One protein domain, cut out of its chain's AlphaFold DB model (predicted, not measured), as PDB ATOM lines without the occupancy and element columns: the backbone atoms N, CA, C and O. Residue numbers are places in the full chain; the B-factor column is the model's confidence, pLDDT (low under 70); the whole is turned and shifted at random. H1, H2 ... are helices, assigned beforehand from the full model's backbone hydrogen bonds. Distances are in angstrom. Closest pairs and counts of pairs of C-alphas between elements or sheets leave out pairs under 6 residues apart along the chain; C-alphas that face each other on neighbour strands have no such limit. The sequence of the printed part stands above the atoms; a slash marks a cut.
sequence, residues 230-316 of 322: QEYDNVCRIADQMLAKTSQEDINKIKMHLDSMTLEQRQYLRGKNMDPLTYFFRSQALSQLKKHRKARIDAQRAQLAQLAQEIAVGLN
ATOM      1  N   GLN A 230      45.849  38.406  -2.457       71.50
ATOM      2  CA  GLN A 230      45.303  37.221  -3.123       71.50
ATOM      3  C   GLN A 230      43.768  37.139  -3.058       71.50
ATOM      4  O   GLN A 230      43.113  36.715  -4.015       71.50
ATOM      5  N   GLU A 231      43.158  37.534  -1.937       74.06
ATOM      6  CA  GLU A 231      41.696  37.601  -1.830       74.06
ATOM      7  C   GLU A 231      41.130  38.705  -2.716       74.06
ATOM      8  O   GLU A 231      40.073  38.514  -3.320       74.06
ATOM      9  N   TYR A 232      41.835  39.830  -2.821       81.00
ATOM     10  CA  TYR A 232      41.473  40.912  -3.724       81.00
ATOM     11  C   TYR A 232      41.509  40.462  -5.192       81.00
ATOM     12  O   TYR A 232      40.543  40.702  -5.922       81.00
ATOM     13  N   ASP A 233      42.543  39.728  -5.606       83.25
ATOM     14  CA  ASP A 233      42.636  39.175  -6.964       83.25
ATOM     15  C   ASP A 233      41.541  38.139  -7.240       83.25
ATOM     16  O   ASP A 233      40.899  38.157  -8.296       83.25
ATOM     17  N   ASN A 234      41.241  37.270  -6.269       83.69
ATOM     18  CA  ASN A 234      40.152  36.304  -6.410       83.69
ATOM     19  C   ASN A 234      38.785  37.003  -6.504       83.69
ATOM     20  O   ASN A 234      37.941  36.613  -7.310       83.69
ATOM     21  N   VAL A 235      38.574  38.068  -5.727       85.25
ATOM     22  CA  VAL A 235      37.370  38.907  -5.798       85.25
ATOM     23  C   VAL A 235      37.250  39.583  -7.156       85.25
ATOM     24  O   VAL A 235      36.152  39.584  -7.709       85.25
ATOM     25  N   CYS A 236      38.343  40.110  -7.716       86.31
ATOM     26  CA  CYS A 236      38.341  40.672  -9.067       86.31
ATOM     27  C   CYS A 236      37.925  39.616 -10.093       86.31
ATOM     28  O   CYS A 236      36.962  39.824 -10.826       86.31
ATOM     29  N   ARG A 237      38.552  38.436 -10.060       89.38
ATOM     30  CA  ARG A 237      38.248  37.345 -10.994       89.38
ATOM     31  C   ARG A 237      36.799  36.859 -10.897       89.38
ATOM     32  O   ARG A 237      36.159  36.610 -11.918       89.38
ATOM     33  N   ILE A 238      36.271  36.702  -9.680       88.00
ATOM     34  CA  ILE A 238      34.874  36.297  -9.465       88.00
ATOM     35  C   ILE A 238      33.930  37.403  -9.945       88.00
ATOM     36  O   ILE A 238      32.946  37.096 -10.611       88.00
ATOM     37  N   ALA A 239      34.230  38.671  -9.657       88.69
ATOM     38  CA  ALA A 239      33.425  39.799 -10.117       88.69
ATOM     39  C   ALA A 239      33.362  39.869 -11.650       88.69
ATOM     40  O   ALA A 239      32.271  40.019 -12.198       88.69
ATOM     41  N   ASP A 240      34.487  39.670 -12.339       88.75
ATOM     42  CA  ASP A 240      34.540  39.639 -13.804       88.75
ATOM     43  C   ASP A 240      33.748  38.453 -14.367       88.75
ATOM     44  O   ASP A 240      33.008  38.589 -15.343       88.75
ATOM     45  N   GLN A 241      33.819  37.290 -13.711       89.88
ATOM     46  CA  GLN A 241      33.012  36.131 -14.086       89.88
ATOM     47  C   GLN A 241      31.510  36.375 -13.870       89.88
ATOM     48  O   GLN A 241      30.697  35.928 -14.682       89.88
ATOM     49  N   MET A 242      31.126  37.057 -12.788       90.25
ATOM     50  CA  MET A 242      29.735  37.429 -12.529       90.25
ATOM     51  C   MET A 242      29.239  38.416 -13.581       90.25
ATOM     52  O   MET A 242      28.159  38.210 -14.129       90.25
ATOM     53  N   LEU A 243      30.043  39.425 -13.919       89.69
ATOM     54  CA  LEU A 243      29.729  40.381 -14.973       89.69
ATOM     55  C   LEU A 243      29.532  39.673 -16.323       89.69
ATOM     56  O   LEU A 243      28.512  39.884 -16.968       89.69
ATOM     57  N   ALA A 244      30.446  38.776 -16.706       89.31
ATOM     58  CA  ALA A 244      30.375  38.037 -17.969       89.31
ATOM     59  C   ALA A 244      29.165  37.089 -18.071       89.31
ATOM     60  O   ALA A 244      28.691  36.806 -19.168       89.31
ATOM     61  N   LYS A 245      28.671  36.578 -16.937       89.88
ATOM     62  CA  LYS A 245      27.496  35.690 -16.873       89.88
ATOM     63  C   LYS A 245      26.177  36.438 -16.675       89.88
ATOM     64  O   LYS A 245      25.122  35.815 -16.763       89.88
ATOM     65  N   THR A 246      26.222  37.732 -16.369       90.56
ATOM     66  CA  THR A 246      25.017  38.540 -16.174       90.56
ATOM     67  C   THR A 246      24.459  38.933 -17.536       90.56
ATOM     68  O   THR A 246      25.198  39.371 -18.415       90.56
ATOM     69  N   SER A 247      23.148  38.769 -17.725       91.06
ATOM     70  CA  SER A 247      22.497  39.146 -18.979       91.06
ATOM     71  C   SER A 247      22.600  40.658 -19.219       91.06
ATOM     72  O   SER A 247      22.643  41.453 -18.278       91.06
ATOM     73  N   GLN A 248      22.597  41.085 -20.485       87.50
ATOM     74  CA  GLN A 248      22.683  42.512 -20.814       87.50
ATOM     75  C   GLN A 248      21.488  43.311 -20.260       87.50
ATOM     76  O   GLN A 248      21.638  44.474 -19.885       87.50
ATOM     77  N   GLU A 249      20.312  42.684 -20.172       90.12
ATOM     78  CA  GLU A 249      19.118  43.290 -19.581       90.12
ATOM     79  C   GLU A 249      19.302  43.533 -18.076       90.12
ATOM     80  O   GLU A 249      19.004  44.620 -17.576       90.12
ATOM     81  N   ASP A 250      19.874  42.564 -17.362       89.12
ATOM     82  CA  ASP A 250      20.152  42.695 -15.933       89.12
ATOM     83  C   ASP A 250      21.281  43.692 -15.660       89.12
ATOM     84  O   ASP A 250      21.184  44.475 -14.716       89.12
ATOM     85  N   ILE A 251      22.307  43.758 -16.518       88.12
ATOM     86  CA  ILE A 251      23.343  44.801 -16.442       88.12
ATOM     87  C   ILE A 251      22.706  46.193 -16.544       88.12
ATOM     88  O   ILE A 251      23.071  47.088 -15.781       88.12
ATOM     89  N   ASN A 252      21.738  46.390 -17.443       89.19
ATOM     90  CA  ASN A 252      21.048  47.674 -17.584       89.19
ATOM     91  C   ASN A 252      20.179  48.004 -16.358       89.19
ATOM     92  O   ASN A 252      20.197  49.145 -15.893       89.19
ATOM     93  N   LYS A 253      19.490  47.013 -15.776       90.62
ATOM     94  CA  LYS A 253      18.745  47.183 -14.512       90.62
ATOM     95  C   LYS A 253      19.672  47.557 -13.352       90.62
ATOM     96  O   LYS A 253      19.368  48.471 -12.588       90.62
ATOM     97  N   ILE A 254      20.827  46.895 -13.249       89.50
ATOM     98  CA  ILE A 254      21.851  47.201 -12.243       89.50
ATOM     99  C   ILE A 254      22.381  48.622 -12.450       89.50
ATOM    100  O   ILE A 254      22.445  49.380 -11.488       89.50
ATOM    101  N   LYS A 255      22.695  49.024 -13.688       87.50
ATOM    102  CA  LYS A 255      23.125  50.397 -14.003       87.50
ATOM    103  C   LYS A 255      22.085  51.436 -13.588       87.50
ATOM    104  O   LYS A 255      22.451  52.400 -12.928       87.50
ATOM    105  N   MET A 256      20.803  51.207 -13.872       87.19
ATOM    106  CA  MET A 256      19.731  52.101 -13.419       87.19
ATOM    107  C   MET A 256      19.677  52.235 -11.893       87.19
ATOM    108  O   MET A 256      19.482  53.329 -11.368       87.19
ATOM    109  N   HIS A 257      19.881  51.134 -11.171       85.38
ATOM    110  CA  HIS A 257      19.951  51.157  -9.711       85.38
ATOM    111  C   HIS A 257      21.259  51.787  -9.188       85.38
ATOM    112  O   HIS A 257      21.308  52.289  -8.071       85.38
ATOM    113  N   LEU A 258      22.340  51.771  -9.965       85.56
ATOM    114  CA  LEU A 258      23.594  52.447  -9.621       85.56
ATOM    115  C   LEU A 258      23.560  53.943  -9.956       85.56
ATOM    116  O   LEU A 258      24.254  54.728  -9.311       85.56
ATOM    117  N   ASP A 259      22.719  54.373 -10.892       80.75
ATOM    118  CA  ASP A 259      22.501  55.793 -11.175       80.75
ATOM    119  C   ASP A 259      21.776  56.518 -10.035       80.75
ATOM    120  O   ASP A 259      21.975  57.724  -9.855       80.75
ATOM    121  N   SER A 260      21.015  55.796  -9.205       81.81
ATOM    122  CA  SER A 260      20.432  56.328  -7.965       81.81
ATOM    123  C   SER A 260      21.417  56.362  -6.784       81.81
ATOM    124  O   SER A 260      21.047  56.769  -5.682       81.81
ATOM    125  N   MET A 261      22.690  55.998  -6.994       78.81
ATOM    126  CA  MET A 261      23.717  56.033  -5.951       78.81
ATOM    127  C   MET A 261      23.994  57.472  -5.482       78.81
ATOM    128  O   MET A 261      24.070  58.401  -6.298       78.81
ATOM    129  N   THR A 262      24.167  57.675  -4.170       82.69
ATOM    130  CA  THR A 262      24.345  59.018  -3.592       82.69
ATOM    131  C   THR A 262      25.598  59.712  -4.136       82.69
ATOM    132  O   THR A 262      26.576  59.068  -4.532       82.69
ATOM    133  N   LEU A 263      25.580  61.051  -4.162       77.62
ATOM    134  CA  LEU A 263      26.692  61.853  -4.688       77.62
ATOM    135  C   LEU A 263      28.008  61.560  -3.947       77.62
ATOM    136  O   LEU A 263      29.061  61.438  -4.571       77.62
ATOM    137  N   GLU A 264      27.925  61.359  -2.632       82.88
ATOM    138  CA  GLU A 264      29.058  61.021  -1.768       82.88
ATOM    139  C   GLU A 264      29.680  59.662  -2.128       82.88
ATOM    140  O   GLU A 264      30.897  59.548  -2.278       82.88
ATOM    141  N   GLN A 265      28.856  58.636  -2.366       81.00
ATOM    142  CA  GLN A 265      29.345  57.322  -2.789       81.00
ATOM    143  C   GLN A 265      30.005  57.389  -4.170       81.00
ATOM    144  O   GLN A 265      31.048  56.769  -4.388       81.00
ATOM    145  N   ARG A 266      29.449  58.173  -5.104       83.50
ATOM    146  CA  ARG A 266      30.052  58.366  -6.434       83.50
ATOM    147  C   ARG A 266      31.403  59.068  -6.337       83.50
ATOM    148  O   ARG A 266      32.344  58.679  -7.028       83.50
ATOM    149  N   GLN A 267      31.518  60.063  -5.461       83.00
ATOM    150  CA  GLN A 267      32.771  60.775  -5.228       83.00
ATOM    151  C   GLN A 267      33.827  59.873  -4.576       83.00
ATOM    152  O   GLN A 267      34.981  59.882  -5.007       83.00
ATOM    153  N   TYR A 268      33.426  59.034  -3.617       83.62
ATOM    154  CA  TYR A 268      34.297  58.028  -3.009       83.62
ATOM    155  C   TYR A 268      34.860  57.043  -4.045       83.62
ATOM    156  O   TYR A 268      36.065  56.788  -4.072       83.62
ATOM    157  N   LEU A 269      34.008  56.525  -4.936       86.62
ATOM    158  CA  LEU A 269      34.434  55.613  -5.998       86.62
ATOM    159  C   LEU A 269      35.361  56.292  -7.014       86.62
ATOM    160  O   LEU A 269      36.383  55.713  -7.390       86.62
ATOM    161  N   ARG A 270      35.073  57.549  -7.377       82.88
ATOM    162  CA  ARG A 270      35.944  58.352  -8.248       82.88
ATOM    163  C   ARG A 270      37.329  58.559  -7.627       82.88
ATOM    164  O   ARG A 270      38.326  58.367  -8.310       82.88
ATOM    165  N   GLY A 271      37.404  58.867  -6.329       82.06
ATOM    166  CA  GLY A 271      38.675  58.997  -5.604       82.06
ATOM    167  C   GLY A 271      39.485  57.694  -5.518       82.06
ATOM    168  O   GLY A 271      40.685  57.728  -5.264       82.06
ATOM    169  N   LYS A 272      38.844  56.544  -5.753       80.44
ATOM    170  CA  LYS A 272      39.469  55.214  -5.788       80.44
ATOM    171  C   LYS A 272      39.656  54.666  -7.207       80.44
ATOM    172  O   LYS A 272      40.020  53.502  -7.334       80.44
ATOM    173  N   ASN A 273      39.433  55.480  -8.247       83.25
ATOM    174  CA  ASN A 273      39.490  55.064  -9.656       83.25
ATOM    175  C   ASN A 273      38.667  53.793  -9.937       83.25
ATOM    176  O   ASN A 273      39.116  52.891 -10.642       83.25
ATOM    177  N   MET A 274      37.472  53.696  -9.351       83.44
ATOM    178  CA  MET A 274      36.626  52.508  -9.462       83.44
ATOM    179  C   MET A 274      35.247  52.863 -10.017       83.44
ATOM    180  O   MET A 274      34.619  53.822  -9.577       83.44
ATOM    181  N   ASP A 275      34.774  52.077 -10.980       87.88
ATOM    182  CA  ASP A 275      33.442  52.221 -11.572       87.88
ATOM    183  C   ASP A 275      32.357  51.692 -10.599       87.88
ATOM    184  O   ASP A 275      32.576  50.652  -9.962       87.88
ATOM    185  N   PRO A 276      31.192  52.360 -10.459       86.38
ATOM    186  CA  PRO A 276      30.041  51.857  -9.697       86.38
ATOM    187  C   PRO A 276      29.624  50.420 -10.028       86.38
ATOM    188  O   PRO A 276      29.309  49.646  -9.120       86.38
ATOM    189  N   LEU A 277      29.652  50.038 -11.305       87.81
ATOM    190  CA  LEU A 277      29.298  48.699 -11.766       87.81
ATOM    191  C   LEU A 277      30.344  47.674 -11.326       87.81
ATOM    192  O   LEU A 277      30.003  46.628 -10.772       87.81
ATOM    193  N   THR A 278      31.625  48.001 -11.490       87.44
ATOM    194  CA  THR A 278      32.731  47.169 -10.997       87.44
ATOM    195  C   THR A 278      32.674  47.017  -9.478       87.44
ATOM    196  O   THR A 278      32.864  45.920  -8.951       87.44
ATOM    197  N   TYR A 279      32.365  48.095  -8.755       88.50
ATOM    198  CA  TYR A 279      32.211  48.063  -7.305       88.50
ATOM    199  C   TYR A 279      31.055  47.157  -6.862       88.50
ATOM    200  O   TYR A 279      31.223  46.378  -5.919       88.50
ATOM    201  N   PHE A 280      29.912  47.212  -7.552       90.88
ATOM    202  CA  PHE A 280      28.757  46.362  -7.266       90.88
ATOM    203  C   PHE A 280      29.123  44.876  -7.329       90.88
ATOM    204  O   PHE A 280      28.953  44.156  -6.341       90.88
ATOM    205  N   PHE A 281      29.709  44.429  -8.443       91.94
ATOM    206  CA  PHE A 281      30.078  43.021  -8.608       91.94
ATOM    207  C   PHE A 281      31.202  42.594  -7.662       91.94
ATOM    208  O   PHE A 281      31.138  41.496  -7.110       91.94
ATOM    209  N   ARG A 282      32.182  43.461  -7.374       88.31
ATOM    210  CA  ARG A 282      33.221  43.171  -6.367       88.31
ATOM    211  C   ARG A 282      32.639  43.025  -4.962       88.31
ATOM    212  O   ARG A 282      33.005  42.103  -4.239       88.31
ATOM    213  N   SER A 283      31.691  43.878  -4.581       85.75
ATOM    214  CA  SER A 283      30.971  43.770  -3.304       85.75
ATOM    215  C   SER A 283      30.138  42.481  -3.220       85.75
ATOM    216  O   SER A 283      30.098  41.799  -2.186       85.75
ATOM    217  N   GLN A 284      29.517  42.091  -4.335       86.81
ATOM    218  CA  GLN A 284      28.741  40.859  -4.432       86.81
ATOM    219  C   GLN A 284      29.639  39.613  -4.341       86.81
ATOM    220  O   GLN A 284      29.346  38.705  -3.558       86.81
ATOM    221  N   ALA A 285      30.771  39.607  -5.051       87.75
ATOM    222  CA  ALA A 285      31.792  38.564  -4.987       87.75
ATOM    223  C   ALA A 285      32.362  38.418  -3.567       87.75
ATOM    224  O   ALA A 285      32.469  37.308  -3.042       87.75
ATOM    225  N   LEU A 286      32.630  39.538  -2.889       84.75
ATOM    226  CA  LEU A 286      33.068  39.545  -1.492       84.75
ATOM    227  C   LEU A 286      32.059  38.906  -0.547       84.75
ATOM    228  O   LEU A 286      32.426  38.129   0.339       84.75
ATOM    229  N   SER A 287      30.781  39.221  -0.735       85.19
ATOM    230  CA  SER A 287      29.709  38.639   0.067       85.19
ATOM    231  C   SER A 287      29.614  37.126  -0.138       85.19
ATOM    232  O   SER A 287      29.423  36.393   0.834       85.19
ATOM    233  N   GLN A 288      29.800  36.636  -1.369       81.00
ATOM    234  CA  GLN A 288      29.849  35.196  -1.648       81.00
ATOM    235  C   GLN A 288      31.055  34.522  -0.988       81.00
ATOM    236  O   GLN A 288      30.893  33.492  -0.332       81.00
ATOM    237  N   LEU A 289      32.240  35.125  -1.083       80.31
ATOM    238  CA  LEU A 289      33.462  34.571  -0.503       80.31
ATOM    239  C   LEU A 289      33.369  34.464   1.028       80.31
ATOM    240  O   LEU A 289      33.718  33.432   1.606       80.31
ATOM    241  N   LYS A 290      32.800  35.482   1.687       81.19
ATOM    242  CA  LYS A 290      32.523  35.454   3.133       81.19
ATOM    243  C   LYS A 290      31.523  34.360   3.508       81.19
ATOM    244  O   LYS A 290      31.757  33.639   4.479       81.19
ATOM    245  N   LYS A 291      30.436  34.205   2.742       80.19
ATOM    246  CA  LYS A 291      29.442  33.140   2.959       80.19
ATOM    247  C   LYS A 291      30.067  31.754   2.824       80.19
ATOM    248  O   LYS A 291      29.881  30.928   3.711       80.19
ATOM    249  N   HIS A 292      30.851  31.523   1.772       74.88
ATOM    250  CA  HIS A 292      31.520  30.243   1.546       74.88
ATOM    251  C   HIS A 292      32.534  29.925   2.654       74.88
ATOM    252  O   HIS A 292      32.551  28.814   3.181       74.88
ATOM    253  N   ARG A 293      33.332  30.915   3.081       76.12
ATOM    254  CA  ARG A 293      34.263  30.760   4.211       76.12
ATOM    255  C   ARG A 293      33.520  30.399   5.499       76.12
ATOM    256  O   ARG A 293      33.943  29.480   6.195       76.12
ATOM    257  N   LYS A 294      32.407  31.078   5.797       75.25
ATOM    258  CA  LYS A 294      31.585  30.783   6.978       75.25
ATOM    259  C   LYS A 294      30.978  29.379   6.923       75.25
ATOM    260  O   LYS A 294      31.119  28.640   7.889       75.25
ATOM    261  N   ALA A 295      30.377  28.996   5.798       74.31
ATOM    262  CA  ALA A 295      29.798  27.665   5.621       74.31
ATOM    263  C   ALA A 295      30.843  26.555   5.804       74.31
ATOM    264  O   ALA A 295      30.565  25.548   6.449       74.31
ATOM    265  N   ARG A 296      32.070  26.764   5.306       77.62
ATOM    266  CA  ARG A 296      33.171  25.809   5.479       77.62
ATOM    267  C   ARG A 296      33.568  25.634   6.947       77.62
ATOM    268  O   ARG A 296      33.768  24.510   7.387       77.62
ATOM    269  N   ILE A 297      33.651  26.732   7.703       77.88
ATOM    270  CA  ILE A 297      33.954  26.695   9.143       77.88
ATOM    271  C   ILE A 297      32.824  26.004   9.917       77.88
ATOM    272  O   ILE A 297      33.091  25.166  10.775       77.88
ATOM    273  N   ASP A 298      31.567  26.326   9.601       73.06
ATOM    274  CA  ASP A 298      30.405  25.732  10.266       73.06
ATOM    275  C   ASP A 298      30.315  24.216   9.977       73.06
ATOM    276  O   ASP A 298      30.070  23.434  10.895       73.06
ATOM    277  N   ALA A 299      30.610  23.776   8.746       76.81
ATOM    278  CA  ALA A 299      30.674  22.356   8.381       76.81
ATOM    279  C   ALA A 299      31.809  21.610   9.103       76.81
ATOM    280  O   ALA A 299      31.598  20.515   9.622       76.81
ATOM    281  N   GLN A 300      32.993  22.221   9.204       77.44
ATOM    282  CA  GLN A 300      34.118  21.650   9.947       77.44
ATOM    283  C   GLN A 300      33.793  21.521  11.443       77.44
ATOM    284  O   GLN A 300      34.120  20.518  12.077       77.44
ATOM    285  N   ARG A 301      33.087  22.507  12.007       75.00
ATOM    286  CA  ARG A 301      32.618  22.462  13.396       75.00
ATOM    287  C   ARG A 301      31.580  21.360  13.617       75.00
ATOM    288  O   ARG A 301      31.621  20.708  14.655       75.00
ATOM    289  N   ALA A 302      30.681  21.141  12.659       76.69
ATOM    290  CA  ALA A 302      29.704  20.057  12.717       76.69
ATOM    291  C   ALA A 302      30.374  18.673  12.657       76.69
ATOM    292  O   ALA A 302      30.025  17.802  13.448       76.69
ATOM    293  N   GLN A 303      31.383  18.493  11.799       79.50
ATOM    294  CA  GLN A 303      32.160  17.249  11.733       79.50
ATOM    295  C   GLN A 303      32.915  16.966  13.038       79.50
ATOM    296  O   GLN A 303      32.871  15.849  13.547       79.50
ATOM    297  N   LEU A 304      33.548  17.983  13.632       74.75
ATOM    298  CA  LEU A 304      34.210  17.839  14.934       74.75
ATOM    299  C   LEU A 304      33.218  17.509  16.060       74.75
ATOM    300  O   LEU A 304      33.546  16.731  16.953       74.75
ATOM    301  N   ALA A 305      32.003  18.061  16.016       74.56
ATOM    302  CA  ALA A 305      30.953  17.739  16.981       74.56
ATOM    303  C   ALA A 305      30.435  16.297  16.831       74.56
ATOM    304  O   ALA A 305      30.166  15.645  17.840       74.56
ATOM    305  N   GLN A 306      30.338  15.782  15.601       75.69
ATOM    306  CA  GLN A 306      29.968  14.386  15.338       75.69
ATOM    307  C   GLN A 306      31.039  13.413  15.841       75.69
ATOM    308  O   GLN A 306      30.712  12.469  16.555       75.69
ATOM    309  N   LEU A 307      32.315  13.695  15.570       72.56
ATOM    310  CA  LEU A 307      33.428  12.867  16.043       72.56
ATOM    311  C   LEU A 307      33.536  12.872  17.581       72.56
ATOM    312  O   LEU A 307      33.821  11.848  18.195       72.56
ATOM    313  N   ALA A 308      33.227  14.002  18.226       71.00
ATOM    314  CA  ALA A 308      33.151  14.084  19.685       71.00
ATOM    315  C   ALA A 308      31.981  13.271  20.279       71.00
ATOM    316  O   ALA A 308      32.131  12.692  21.355       71.00
ATOM    317  N   GLN A 309      30.832  13.193  19.596       65.88
ATOM    318  CA  GLN A 309      29.713  12.337  20.014       65.88
ATOM    319  C   GLN A 309      30.019  10.847  19.830       65.88
ATOM    320  O   GLN A 309      29.665  10.050  20.694       65.88
ATOM    321  N   GLU A 310      30.707  10.472  18.754       60.09
ATOM    322  CA  GLU A 310      31.073   9.078  18.482       60.09
ATOM    323  C   GLU A 310      32.047   8.525  19.538       60.09
ATOM    324  O   GLU A 310      31.840   7.431  20.067       60.09
ATOM    325  N   ILE A 311      33.030   9.329  19.960       60.34
ATOM    326  CA  ILE A 311      33.944   8.979  21.061       60.34
ATOM    327  C   ILE A 311      33.191   8.851  22.399       60.34
ATOM    328  O   ILE A 311      33.478   7.952  23.191       60.34
ATOM    329  N   ALA A 312      32.199   9.710  22.654       56.78
ATOM    330  CA  ALA A 312      31.402   9.660  23.881       56.78
ATOM    331  C   ALA A 312      30.464   8.436  23.956       56.78
ATOM    332  O   ALA A 312      30.163   7.960  25.051       56.78
ATOM    333  N   VAL A 313      30.012   7.907  22.815       58.88
ATOM    334  CA  VAL A 313      29.183   6.689  22.755       58.88
ATOM    335  C   VAL A 313      30.043   5.420  22.834       58.88
ATOM    336  O   VAL A 313      29.635   4.459  23.489       58.88
ATOM    337  N   GLY A 314      31.250   5.425  22.259       50.66
ATOM    338  CA  GLY A 314      32.183   4.291  22.323       50.66
ATOM    339  C   GLY A 314      32.617   3.917  23.748       50.66
ATOM    340  O   GLY A 314      32.681   2.737  24.078       50.66
ATOM    341  N   LEU A 315      32.813   4.904  24.629       51.88
ATOM    342  CA  LEU A 315      33.265   4.684  26.015       51.88
ATOM    343  C   LEU A 315      32.199   4.091  26.957       51.88
ATOM    344  O   LEU A 315      32.549   3.541  27.999       51.88
ATOM    345  N   ASN A 316      30.909   4.158  26.612       48.31
ATOM    346  CA  ASN A 316      29.840   3.591  27.447       48.31
ATOM    347  C   ASN A 316      29.598   2.089  27.199       48.31
ATOM    348  O   ASN A 316      28.897   1.458  27.986       48.31
TER     349      ASN A 316
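What this domain is: This is residues 230 to 316 of the 322 residues of the protein "KIX_2 domain-containing protein" of Aspergillus parasiticus (UniProt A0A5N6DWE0). What shape is this? One long helix, H4, makes the length; H1, H2 and H3 gather round its beginning, and residues 290 to 316 stick out. What is it made of? The 87 printed residues hold four named helices, H1 to H4 in order, and no named strand: all helix. It is extended, radius of gyration of the C-alphas 20.4 A, spanning 66 by 28 by 24 A.

How they stand to each other: What does the first helix touch? H1, residues 230 to 245, touches residues 278 to 289 alone of H4, residues 276 to 314, at a steep tilt of 66 degrees, opposite ways; the closest C-alphas, of Ala 239 and Phe 281, are 4.9 A apart. And the others? H2, residues 248 to 259, touches H4 with residues 254 to 258 alone, about perpendicular at 77 degrees; the closest C-alphas, of Leu 258 and Pro 276, are 6.5 A apart. H3, residues 263 to 271, only just touches H4, only at the corner, with 3 pairs of C-alphas within 8 A, the closest those of Leu 269 and Pro 276 at 6.9 A. Are the backbones bonded? Every O i to N i+4 pair in H1, H2, H3 and H4 is within hydrogen-bond range.

Where its parts are: Where does H1 begin? C-alpha 230 is at (45.303, 37.221, -3.123). How long are the helices? First to last C-alpha, H1 is 22.5 A, H2 16.4 A, H3 12.4 A and H4 57.4 A, ending with C-alpha 314 at (32.183, 4.291, 22.323).

The domain as a whole: How far apart are its ends? The farthest C-alphas, of Leu 263 and Asn 316, are 66.6 A apart. Is it continuous and sure? The printed part has no cut and its three links are tight; pLDDT is under 70 at residues 309 to 316.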